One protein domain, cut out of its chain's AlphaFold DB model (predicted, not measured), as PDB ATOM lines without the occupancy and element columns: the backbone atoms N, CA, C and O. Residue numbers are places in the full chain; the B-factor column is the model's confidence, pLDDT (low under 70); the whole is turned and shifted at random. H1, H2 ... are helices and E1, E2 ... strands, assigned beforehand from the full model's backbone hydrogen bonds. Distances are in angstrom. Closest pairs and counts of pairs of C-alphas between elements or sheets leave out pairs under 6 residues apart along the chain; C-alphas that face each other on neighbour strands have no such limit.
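AT A GLANCE: This is residues 66 to 147 of the 148 residues of an uncharacterized protein of Candidatus Diapherotrites archaeon CG08_land_8_20_14_0_20_34_12 (UniProt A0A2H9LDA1). A strongly twisted sheet of three antiparallel strands, E3, E4 and E5, has the helix H1 packed on one of its faces. Beyond the E5 edge, residues 141 to 142 pair briefly with both E5 and E2, and past them the short strands E1 and E6, at the two ends of the printed part, make a separate small sheet. The printed part has 82 residues, with one named helix and six named strands in the order E1 E2 H1 E3 E4 E5 E6; the class is mixed, helices and strands. The whole is compact, with a radius of gyration of the C-alphas of 11.8 A, and rounded, spanning 31 by 28 by 25 A.

HOW THE PARTS SIT: E1, residues 66 to 68, is the antiparallel neighbour of E6, residues 144 to 146, at 156 degrees between directions; N 67 and O 145 are 2.8 A apart, within hydrogen-bond range. E2, residues 76 to 78, pairs with no named strand, but pairs antiparallel with residues 141 to 142, which also pair antiparallel with residues 134 to 135. H1, residues 87 to 100, has every O i to N i+4 pair within hydrogen-bond range. The strands E3, residues 106 to 113, E4, residues 118 to 124, and E5, residues 130 to 136, form a meander, each the antiparallel neighbour of the one before. E3 and E4 are a hairpin, with N 112 and O 120 2.8 A apart. E4 and E5 are another hairpin, with N 121 and O 133 2.8 A apart. H1 is on this sheet, giving two layers, a helix on one face of a sheet. Its closest C-alphas to E3 are those of Glu 87 and Ala 111, 5.5 A apart; to E5, those of Ala 90 and Val 135, 6.3 A apart. E2 and E5 are near each other, while E1 and H1 are apart.

IN THESE COORDINATES: E1 begins at C-alpha 66, (236.247, 195.622, 197.024), and is 7.3 A long from first to last C-alpha; E2 is 5.6 A long. H1 runs 20.1 A from C-alpha 87 at (237.421, 205.533, 178.994). E3 is 20.1 A long, E4 19.8 A and E5 19.6 A. E6, 6.9 A long, ends at C-alpha 146, (233.339, 198.078, 198.178).

THE WHOLE: The two C-alphas farthest apart are those of Asn 116 and Glu 127, at 32.0 A, while the first and last printed C-alphas are 6.1 A apart. The printed part has no cut and no long link. The mean pLDDT of the printed part is 91.3; residue 107 alone is under 70.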
ATOM      1  N   CYS A  66     237.340 195.882 197.958       92.50
ATOM      2  CA  CYS A  66     236.247 195.622 197.024       92.50
ATOM      3  C   CYS A  66     236.133 194.133 196.663       92.50
ATOM      4  O   CYS A  66     237.106 193.391 196.727       92.50
ATOM      5  N   TRP A  67     234.931 193.681 196.302       93.31
ATOM      6  CA  TRP A  67     234.638 192.311 195.869       93.31
ATOM      7  C   TRP A  67     233.448 192.278 194.900       93.31
ATOM      8  O   TRP A  67     232.702 193.248 194.769       93.31
ATOM      9  N   CYS A  68     233.254 191.164 194.191       93.69
ATOM     10  CA  CYS A  68     232.041 190.950 193.397       93.69
ATOM     11  C   CYS A  68     230.801 190.815 194.293       93.69
ATOM     12  O   CYS A  68     230.826 190.089 195.285       93.69
ATOM     13  N   ALA A  69     229.693 191.448 193.915       90.81
ATOM     14  CA  ALA A  69     228.432 191.339 194.638       90.81
ATOM     15  C   ALA A  69     227.897 189.888 194.610       90.81
ATOM     16  O   ALA A  69     227.922 189.253 193.555       90.81
ATOM     17  N   PRO A  70     227.367 189.349 195.723       86.19
ATOM     18  CA  PRO A  70     226.731 188.036 195.729       86.19
ATOM     19  C   PRO A  70     225.346 188.113 195.063       86.19
ATOM     20  O   PRO A  70     224.344 188.404 195.714       86.19
ATOM     21  N   THR A  71     225.281 187.870 193.754       82.88
ATOM     22  CA  THR A  71     224.041 187.917 192.956       82.88
ATOM     23  C   THR A  71     223.697 186.556 192.345       82.88
ATOM     24  O   THR A  71     224.573 185.742 192.061       82.88
ATOM     25  N   VAL A  72     222.402 186.300 192.126       76.06
ATOM     26  CA  VAL A  72     221.890 185.081 191.473       76.06
ATOM     27  C   VAL A  72     221.536 185.407 190.015       76.06
ATOM     28  O   VAL A  72     220.809 186.378 189.801       76.06
ATOM     29  N   PRO A  73     221.979 184.626 189.010       82.06
ATOM     30  CA  PRO A  73     222.798 183.411 189.103       82.06
ATOM     31  C   PRO A  73     224.318 183.664 189.179       82.06
ATOM     32  O   PRO A  73     225.057 182.728 189.462       82.06
ATOM     33  N   SER A  74     224.788 184.887 188.901       89.00
ATOM     34  CA  SER A  74     226.213 185.251 188.903       89.00
ATOM     35  C   SER A  74     226.407 186.759 189.102       89.00
ATOM     36  O   SER A  74     225.507 187.544 188.799       89.00
ATOM     37  N   ALA A  75     227.591 187.155 189.583       91.56
ATOM     38  CA  ALA A  75     228.065 188.544 189.627       91.56
ATOM     39  C   ALA A  75     228.481 189.081 188.252       91.56
ATOM     40  O   ALA A  75     228.553 190.293 188.056       91.56
ATOM     41  N   ILE A  76     228.755 188.190 187.301       93.75
ATOM     42  CA  ILE A  76     229.092 188.552 185.926       93.75
ATOM     43  C   ILE A  76     227.791 188.913 185.208       93.75
ATOM     44  O   ILE A  76     226.941 188.059 184.961       93.75
ATOM     45  N   LEU A  77     227.633 190.203 184.919       92.94
ATOM     46  CA  LEU A  77     226.467 190.778 184.254       92.94
ATOM     47  C   LEU A  77     226.549 190.619 182.734       92.94
ATOM     48  O   LEU A  77     225.527 190.437 182.076       92.94
ATOM     49  N   ALA A  78     227.762 190.688 182.184       94.25
ATOM     50  CA  ALA A  78     228.034 190.448 180.775       94.25
ATOM     51  C   ALA A  78     229.423 189.836 180.592       94.25
ATOM     52  O   ALA A  78     230.386 190.267 181.224       94.25
ATOM     53  N   GLU A  79     229.521 188.864 179.689       92.56
ATOM     54  CA  GLU A  79     230.796 188.271 179.288       92.56
ATOM     55  C   GLU A  79     231.630 189.244 178.449       92.56
ATOM     56  O   GLU A  79     231.091 190.022 177.656       92.56
ATOM     57  N   GLY A  80     232.954 189.158 178.598       87.00
ATOM     58  CA  GLY A  80     233.905 189.964 177.841       87.00
ATOM     59  C   GLY A  80     233.914 189.612 176.356       87.00
ATOM     60  O   GLY A  80     234.016 188.443 175.981       87.00
ATOM     61  N   LYS A  81     233.787 190.629 175.502       86.25
ATOM     62  CA  LYS A  81     233.755 190.484 174.035       86.25
ATOM     63  C   LYS A  81     234.772 191.368 173.317       86.25
ATOM     64  O   LYS A  81     235.066 191.113 172.150       86.25
ATOM     65  N   THR A  82     235.297 192.391 173.991       88.56
ATOM     66  CA  THR A  82     236.089 193.451 173.362       88.56
ATOM     67  C   THR A  82     237.106 193.995 174.350       88.56
ATOM     68  O   THR A  82     236.765 194.304 175.485       88.56
ATOM     69  N   GLU A  83     238.347 194.162 173.903       94.88
ATOM     70  CA  GLU A  83     239.404 194.762 174.716       94.88
ATOM     71  C   GLU A  83     239.086 196.234 175.051       94.88
ATOM     72  O   GLU A  83     238.760 197.022 174.163       94.88
ATOM     73  N   ILE A  84     239.221 196.614 176.323       96.31
ATOM     74  CA  ILE A  84     238.955 197.958 176.853       96.31
ATOM     75  C   ILE A  84     240.283 198.670 177.107       96.31
ATOM     76  O   ILE A  84     241.020 198.325 178.034       96.31
ATOM     77  N   LYS A  85     240.594 199.691 176.301       94.50
ATOM     78  CA  LYS A  85     241.858 200.453 176.396       94.50
ATOM     79  C   LYS A  85     241.655 201.854 176.945       94.50
ATOM     80  O   LYS A  85     242.563 202.425 177.552       94.50
ATOM     81  N   THR A  86     240.478 202.414 176.706       96.31
ATOM     82  CA  THR A  86     240.163 203.814 176.969       96.31
ATOM     83  C   THR A  86     238.880 203.964 177.780       96.31
ATOM     84  O   THR A  86     238.071 203.043 177.882       96.31
ATOM     85  N   GLU A  87     238.674 205.163 178.328       96.81
ATOM     86  CA  GLU A  87     237.421 205.533 178.994       96.81
ATOM     87  C   GLU A  87     236.216 205.354 178.057       96.81
ATOM     88  O   GLU A  87     235.181 204.827 178.459       96.81
ATOM     89  N   ALA A  88     236.372 205.743 176.786       96.81
ATOM     90  CA  ALA A  88     235.328 205.628 175.776       96.81
ATOM     91  C   ALA A  88     234.937 204.166 175.512       96.81
ATOM     92  O   ALA A  88     233.750 203.885 175.363       96.81
ATOM     93  N   ASP A  89     235.902 203.240 175.515       96.81
ATOM     94  CA  ASP A  89     235.628 201.806 175.356       96.81
ATOM     95  C   ASP A  89     234.812 201.272 176.541       96.81
ATOM     96  O   ASP A  89     233.819 200.570 176.348       96.81
ATOM     97  N   ALA A  90     235.191 201.645 177.771       97.00
ATOM     98  CA  ALA A  90     234.489 201.225 178.984       97.00
ATOM     99  C   ALA A  90     233.042 201.746 179.001       97.00
ATOM    100  O   ALA A  90     232.103 200.991 179.266       97.00
ATOM    101  N   VAL A  91     232.852 203.025 178.655       96.31
ATOM    102  CA  VAL A  91     231.521 203.635 178.515       96.31
ATOM    103  C   VAL A  91     230.713 202.945 177.416       96.31
ATOM    104  O   VAL A  91     229.541 202.642 177.629       96.31
ATOM    105  N   ALA A  92     231.315 202.662 176.260       94.94
ATOM    106  CA  ALA A  92     230.636 201.989 175.158       94.94
ATOM    107  C   ALA A  92     230.167 200.576 175.544       94.94
ATOM    108  O   ALA A  92     229.030 200.215 175.235       94.94
ATOM    109  N   ALA A  93     230.993 199.812 176.268       95.19
ATOM    110  CA  ALA A  93     230.640 198.480 176.755       95.19
ATOM    111  C   ALA A  93     229.419 198.513 177.690       95.19
ATOM    112  O   ALA A  93     228.459 197.763 177.500       95.19
ATOM    113  N   VAL A  94     229.405 199.433 178.661       94.69
ATOM    114  CA  VAL A  94     228.268 199.585 179.588       94.69
ATOM    115  C   VAL A  94     227.034 200.116 178.877       94.69
ATOM    116  O   VAL A  94     225.937 199.615 179.111       94.69
ATOM    117  N   GLN A  95     227.190 201.076 177.965       93.81
ATOM    118  CA  GLN A  95     226.074 201.602 177.186       93.81
ATOM    119  C   GLN A  95     225.412 200.506 176.344       93.81
ATOM    120  O   GLN A  95     224.182 200.452 176.280       93.81
ATOM    121  N   GLN A  96     226.203 199.625 175.728       93.00
ATOM    122  CA  GLN A  96     225.687 198.466 175.006       93.00
ATOM    123  C   GLN A  96     224.907 197.533 175.940       93.00
ATOM    124  O   GLN A  96     223.751 197.225 175.658       93.00
ATOM    125  N   TYR A  97     225.495 197.145 177.075       92.81
ATOM    126  CA  TYR A  97     224.838 196.277 178.055       92.81
ATOM    127  C   TYR A  97     223.507 196.852 178.557       92.81
ATOM    128  O   TYR A  97     222.487 196.162 178.578       92.81
ATOM    129  N   VAL A  98     223.499 198.135 178.917       91.69
ATOM    130  CA  VAL A  98     222.319 198.851 179.409       91.69
ATOM    131  C   VAL A  98     221.206 198.888 178.358       91.69
ATOM    132  O   VAL A  98     220.042 198.679 178.716       91.69
ATOM    133  N   ASN A  99     221.563 199.105 177.086       90.56
ATOM    134  CA  ASN A  99     220.630 199.102 175.956       90.56
ATOM    135  C   ASN A  99     220.033 197.710 175.713       90.56
ATOM    136  O   ASN A  99     218.824 197.588 175.529       90.56
ATOM    137  N   GLU A 100     220.862 196.664 175.734       91.50
ATOM    138  CA  GLU A 100     220.433 195.275 175.518       91.50
ATOM    139  C   GLU A 100     219.526 194.761 176.650       91.50
ATOM    140  O   GLU A 100     218.624 193.962 176.405       91.50
ATOM    141  N   ASN A 101     219.716 195.256 177.877       89.12
ATOM    142  CA  ASN A 101     218.989 194.799 179.066       89.12
ATOM    143  C   ASN A 101     217.860 195.747 179.510       89.12
ATOM    144  O   ASN A 101     217.283 195.548 180.576       89.12
ATOM    145  N   SER A 102     217.524 196.770 178.710       78.38
ATOM    146  CA  SER A 102     216.417 197.715 178.973       78.38
ATOM    147  C   SER A 102     216.432 198.327 180.384       78.38
ATOM    148  O   SER A 102     215.390 198.537 180.999       78.38
ATOM    149  N   SER A 103     217.622 198.614 180.914       75.00
ATOM    150  CA  SER A 103     217.798 198.923 182.344       75.00
ATOM    151  C   SER A 103     217.458 200.366 182.744       75.00
ATOM    152  O   SER A 103     217.553 200.710 183.917       75.00
ATOM    153  N   GLY A 104     217.054 201.221 181.798       80.88
ATOM    154  CA  GLY A 104     216.620 202.599 182.077       80.88
ATOM    155  C   GLY A 104     217.732 203.563 182.513       80.88
ATOM    156  O   GLY A 104     217.455 204.736 182.753       80.88
ATOM    157  N   TYR A 105     218.985 203.107 182.585       84.44
ATOM    158  CA  TYR A 105     220.153 203.964 182.792       84.44
ATOM    159  C   TYR A 105     220.543 204.632 181.470       84.44
ATOM    160  O   TYR A 105     220.462 204.026 180.402       84.44
ATOM    161  N   THR A 106     220.906 205.912 181.505       75.38
ATOM    162  CA  THR A 106     221.043 206.724 180.291       75.38
ATOM    163  C   THR A 106     222.319 207.572 180.261       75.38
ATOM    164  O   THR A 106     223.249 207.377 181.041       75.38
ATOM    165  N   LYS A 107     222.368 208.441 179.241       66.44
ATOM    166  CA  LYS A 107     223.505 209.167 178.665       66.44
ATOM    167  C   LYS A 107     224.244 210.059 179.671       66.44
ATOM    168  O   LYS A 107     223.697 210.455 180.690       66.44
ATOM    169  N   ASN A 108     225.465 210.451 179.290       79.62
ATOM    170  CA  ASN A 108     226.473 211.162 180.098       79.62
ATOM    171  C   ASN A 108     227.230 210.273 181.091       79.62
ATOM    172  O   ASN A 108     227.731 210.760 182.104       79.62
ATOM    173  N   MET A 109     227.351 208.984 180.770       92.19
ATOM    174  CA  MET A 109     228.237 208.084 181.495       92.19
ATOM    175  C   MET A 109     229.676 208.598 181.447       92.19
ATOM    176  O   MET A 109     230.145 209.081 180.413       92.19
ATOM    177  N   LYS A 110     230.371 208.462 182.570       93.88
ATOM    178  CA  LYS A 110     231.812 208.694 182.691       93.88
ATOM    179  C   LYS A 110     232.454 207.457 183.275       93.88
ATOM    180  O   LYS A 110     231.789 206.736 184.026       93.88
ATOM    181  N   ALA A 111     233.727 207.232 182.972       96.44
ATOM    182  CA  ALA A 111     234.458 206.136 183.587       96.44
ATOM    183  C   ALA A 111     235.700 206.609 184.344       96.44
ATOM    184  O   ALA A 111     236.423 207.504 183.918       96.44
ATOM    185  N   ALA A 112     235.954 205.977 185.485       96.31
ATOM    186  CA  ALA A 112     237.166 206.139 186.264       96.31
ATOM    187  C   ALA A 112     237.997 204.862 186.158       96.31
ATOM    188  O   ALA A 112     237.523 203.765 186.464       96.31
ATOM    189  N   LYS A 113     239.253 205.003 185.735       96.56
ATOM    190  CA  LYS A 113     240.200 203.890 185.710       96.56
ATOM    191  C   LYS A 113     240.585 203.527 187.142       96.56
ATOM    192  O   LYS A 113     241.101 204.379 187.860       96.56
ATOM    193  N   LEU A 114     240.374 202.273 187.540       95.31
ATOM    194  CA  LEU A 114     240.832 201.765 188.839       95.31
ATOM    195  C   LEU A 114     242.274 201.271 188.739       95.31
ATOM    196  O   LEU A 114     243.123 201.589 189.566       95.31
ATOM    197  N   ASN A 115     242.554 200.495 187.696       95.56
ATOM    198  CA  ASN A 115     243.883 199.994 187.364       95.56
ATOM    199  C   ASN A 115     243.917 199.598 185.877       95.56
ATOM    200  O   ASN A 115     243.046 199.981 185.099       95.56
ATOM    201  N   ASN A 116     244.946 198.873 185.441       95.19
ATOM    202  CA  ASN A 116     245.078 198.470 184.038       95.19
ATOM    203  C   ASN A 116     244.087 197.385 183.589       95.19
ATOM    204  O   ASN A 116     244.026 197.105 182.398       95.19
ATOM    205  N   ILE A 117     243.329 196.790 184.513       96.44
ATOM    206  CA  ILE A 117     242.317 195.774 184.219       96.44
ATOM    207  C   ILE A 117     240.914 196.332 184.422       96.44
ATOM    208  O   ILE A 117     240.055 196.070 183.597       96.44
ATOM    209  N   PHE A 118     240.665 197.108 185.474       97.62
ATOM    210  CA  PHE A 118     239.307 197.499 185.846       97.62
ATOM    211  C   PHE A 118     239.030 198.996 185.685       97.62
ATOM    212  O   PHE A 118     239.851 199.854 186.027       97.62
ATOM    213  N   TRP A 119     237.812 199.287 185.237       97.56
ATOM    214  CA  TRP A 119     237.196 200.608 185.173       97.56
ATOM    215  C   TRP A 119     235.873 200.595 185.933       97.56
ATOM    216  O   TRP A 119     235.142 199.612 185.868       97.56
ATOM    217  N   ASN A 120     235.533 201.698 186.592       96.69
ATOM    218  CA  ASN A 120     234.176 201.951 187.071       96.69
ATOM    219  C   ASN A 120     233.485 202.927 186.126       96.69
ATOM    220  O   ASN A 120     234.030 203.991 185.854       96.69
ATOM    221  N   VAL A 121     232.294 202.582 185.655       96.00
ATOM    222  CA  VAL A 121     231.445 203.424 184.813       96.00
ATOM    223  C   VAL A 121     230.234 203.853 185.625       96.00
ATOM    224  O   VAL A 121     229.488 203.014 186.132       96.00
ATOM    225  N   PHE A 122     230.037 205.161 185.732       94.44
ATOM    226  CA  PHE A 122     228.923 205.772 186.446       94.44
ATOM    227  C   PHE A 122     227.798 206.043 185.452       94.44
ATOM    228  O   PHE A 122     228.004 206.747 184.461       94.44
ATOM    229  N   ALA A 123     226.624 205.473 185.700       92.38
ATOM    230  CA  ALA A 123     225.438 205.646 184.876       92.38
ATOM    231  C   ALA A 123     224.281 206.173 185.722       92.38
ATOM    232  O   ALA A 123     224.117 205.766 186.869       92.38
ATOM    233  N   TYR A 124     223.454 207.040 185.143       90.00
ATOM    234  CA  TYR A 124     222.342 207.680 185.844       90.00
ATOM    235  C   TYR A 124     221.021 207.329 185.163       90.00
ATOM    236  O   TYR A 124     220.936 207.315 183.930       90.00
ATOM    237  N   ASN A 125     219.990 207.025 185.946       89.38
ATOM    238  CA  ASN A 125     218.629 206.883 185.422       89.38
ATOM    239  C   ASN A 125     217.964 208.268 185.234       89.38
ATOM    240  O   ASN A 125     218.574 209.312 185.473       89.38
ATOM    241  N   SER A 126     216.699 208.294 184.807       87.50
ATOM    242  CA  SER A 126     215.925 209.538 184.652       87.50
ATOM    243  C   SER A 126     215.625 210.271 185.966       87.50
ATOM    244  O   SER A 126     215.225 211.433 185.932       87.50
ATOM    245  N   GLU A 127     215.794 209.603 187.105       90.56
ATOM    246  CA  GLU A 127     215.560 210.130 188.455       90.56
ATOM    247  C   GLU A 127     216.858 210.648 189.108       90.56
ATOM    248  O   GLU A 127     216.825 211.165 190.221       90.56
ATOM    249  N   ASN A 128     217.984 210.603 188.381       85.44
ATOM    250  CA  ASN A 128     219.346 210.874 188.858       85.44
ATOM    251  C   ASN A 128     219.880 209.872 189.894       85.44
ATOM    252  O   ASN A 128     220.868 210.172 190.568       85.44
ATOM    253  N   ASP A 129     219.305 208.673 189.988       89.19
ATOM    254  CA  ASP A 129     219.930 207.598 190.752       89.19
ATOM    255  C   ASP A 129     221.153 207.079 190.002       89.19
ATOM    256  O   ASP A 129     221.082 206.685 188.830       89.19
ATOM    257  N   GLU A 130     222.279 207.070 190.703       89.19
ATOM    258  CA  GLU A 130     223.545 206.574 190.191       89.19
ATOM    259  C   GLU A 130     223.647 205.054 190.353       89.19
ATOM    260  O   GLU A 130     223.363 204.479 191.408       89.19
ATOM    261  N   LYS A 131     224.143 204.403 189.306       89.31
ATOM    262  CA  LYS A 131     224.592 203.018 189.325       89.31
ATOM    263  C   LYS A 131     226.029 202.958 188.834       89.31
ATOM    264  O   LYS A 131     226.362 203.517 187.790       89.31
ATOM    265  N   VAL A 132     226.863 202.230 189.567       91.94
ATOM    266  CA  VAL A 132     228.240 201.949 189.163       91.94
ATOM    267  C   VAL A 132     228.311 200.557 188.551       91.94
ATOM    268  O   VAL A 132     227.849 199.582 189.146       91.94
ATOM    269  N   PHE A 133     228.896 200.477 187.362       93.75
ATOM    270  CA  PHE A 133     229.239 199.232 186.685       93.75
ATOM    271  C   PHE A 133     230.754 199.084 186.663       93.75
ATOM    272  O   PHE A 133     231.451 200.018 186.273       93.75
ATOM    273  N   THR A 134     231.276 197.920 187.035       97.06
ATOM    274  CA  THR A 134     232.707 197.647 186.896       97.06
ATOM    275  C   THR A 134     232.952 196.865 185.611       97.06
ATOM    276  O   THR A 134     232.319 195.837 185.377       97.06
ATOM    277  N   VAL A 135     233.873 197.354 184.786       97.12
ATOM    278  CA  VAL A 135     234.243 196.780 183.487       97.12
ATOM    279  C   VAL A 135     235.689 196.302 183.547       97.12
ATOM    280  O   VAL A 135     236.570 197.067 183.942       97.12
ATOM    281  N   ALA A 136     235.939 195.055 183.161       97.38
ATOM    282  CA  ALA A 136     237.284 194.506 183.022       97.38
ATOM    283  C   ALA A 136     237.886 194.789 181.635       97.38
ATOM    284  O   ALA A 136     237.188 195.159 180.692       97.38
ATOM    285  N   ALA A 137     239.197 194.589 181.492       96.75
ATOM    286  CA  ALA A 137     239.942 194.915 180.278       96.75
ATOM    287  C   ALA A 137     239.555 194.052 179.069       96.75
ATOM    288  O   ALA A 137     239.866 194.425 177.946       96.75
ATOM    289  N   ASP A 138     238.865 192.931 179.272       95.56
ATOM    290  CA  ASP A 138     238.285 192.092 178.215       95.56
ATOM    291  C   ASP A 138     236.833 192.478 177.864       95.56
ATOM    292  O   ASP A 138     236.191 191.831 177.030       95.56
ATOM    293  N   GLY A 139     236.302 193.519 178.511       96.00
ATOM    294  CA  GLY A 139     234.948 194.028 178.327       96.00
ATOM    295  C   GLY A 139     233.898 193.341 179.192       96.00
ATOM    296  O   GLY A 139     232.718 193.658 179.048       96.00
ATOM    297  N   ALA A 140     234.283 192.411 180.074       96.50
ATOM    298  CA  ALA A 140     233.336 191.790 180.989       96.50
ATOM    299  C   ALA A 140     232.793 192.831 181.976       96.50
ATOM    300  O   ALA A 140     233.544 193.661 182.492       96.50
ATOM    301  N   ILE A 141     231.494 192.772 182.260       96.12
ATOM    302  CA  ILE A 141     230.833 193.669 183.210       96.12
ATOM    303  C   ILE A 141     230.473 192.858 184.442       96.12
ATOM    304  O   ILE A 141     229.780 191.845 184.341       96.12
ATOM    305  N   ILE A 142     230.923 193.313 185.606       95.81
ATOM    306  CA  ILE A 142     230.698 192.645 186.886       95.81
ATOM    307  C   ILE A 142     229.978 193.574 187.862       95.81
ATOM    308  O   ILE A 142     230.223 194.782 187.917       95.81
ATOM    309  N   ALA A 143     229.073 192.996 188.645       92.81
ATOM    310  CA  ALA A 143     228.477 193.645 189.798       92.81
ATOM    311  C   ALA A 143     229.475 193.598 190.957       92.81
ATOM    312  O   ALA A 143     229.953 192.524 191.325       92.81
ATOM    313  N   THR A 144     229.780 194.749 191.546       93.00
ATOM    314  CA  THR A 144     230.803 194.887 192.589       93.00
ATOM    315  C   THR A 144     230.261 195.612 193.816       93.00
ATOM    316  O   THR A 144     229.233 196.289 193.772       93.00
ATOM    317  N   MET A 145     230.948 195.421 194.937       88.81
ATOM    318  CA  MET A 145     230.725 196.086 196.214       88.81
ATOM    319  C   MET A 145     232.084 196.491 196.782       88.81
ATOM    320  O   MET A 145     233.046 195.740 196.649       88.81
ATOM    321  N   CYS A 146     232.158 197.647 197.434       87.31
ATOM    322  CA  CYS A 146     233.339 198.078 198.178       87.31
ATOM    323  C   CYS A 146     232.946 198.334 199.633       87.31
ATOM    324  O   CYS A 146     231.953 199.016 199.894       87.31
ATOM    325  N   GLY A 147     233.692 197.750 200.565       77.38
ATOM    326  CA  GLY A 147     233.577 198.019 201.990       77.38
ATOM    327  C   GLY A 147     234.183 199.380 202.312       77.38
ATOM    328  O   GLY A 147     235.305 199.666 201.903       77.38
TER     329      GLY A 147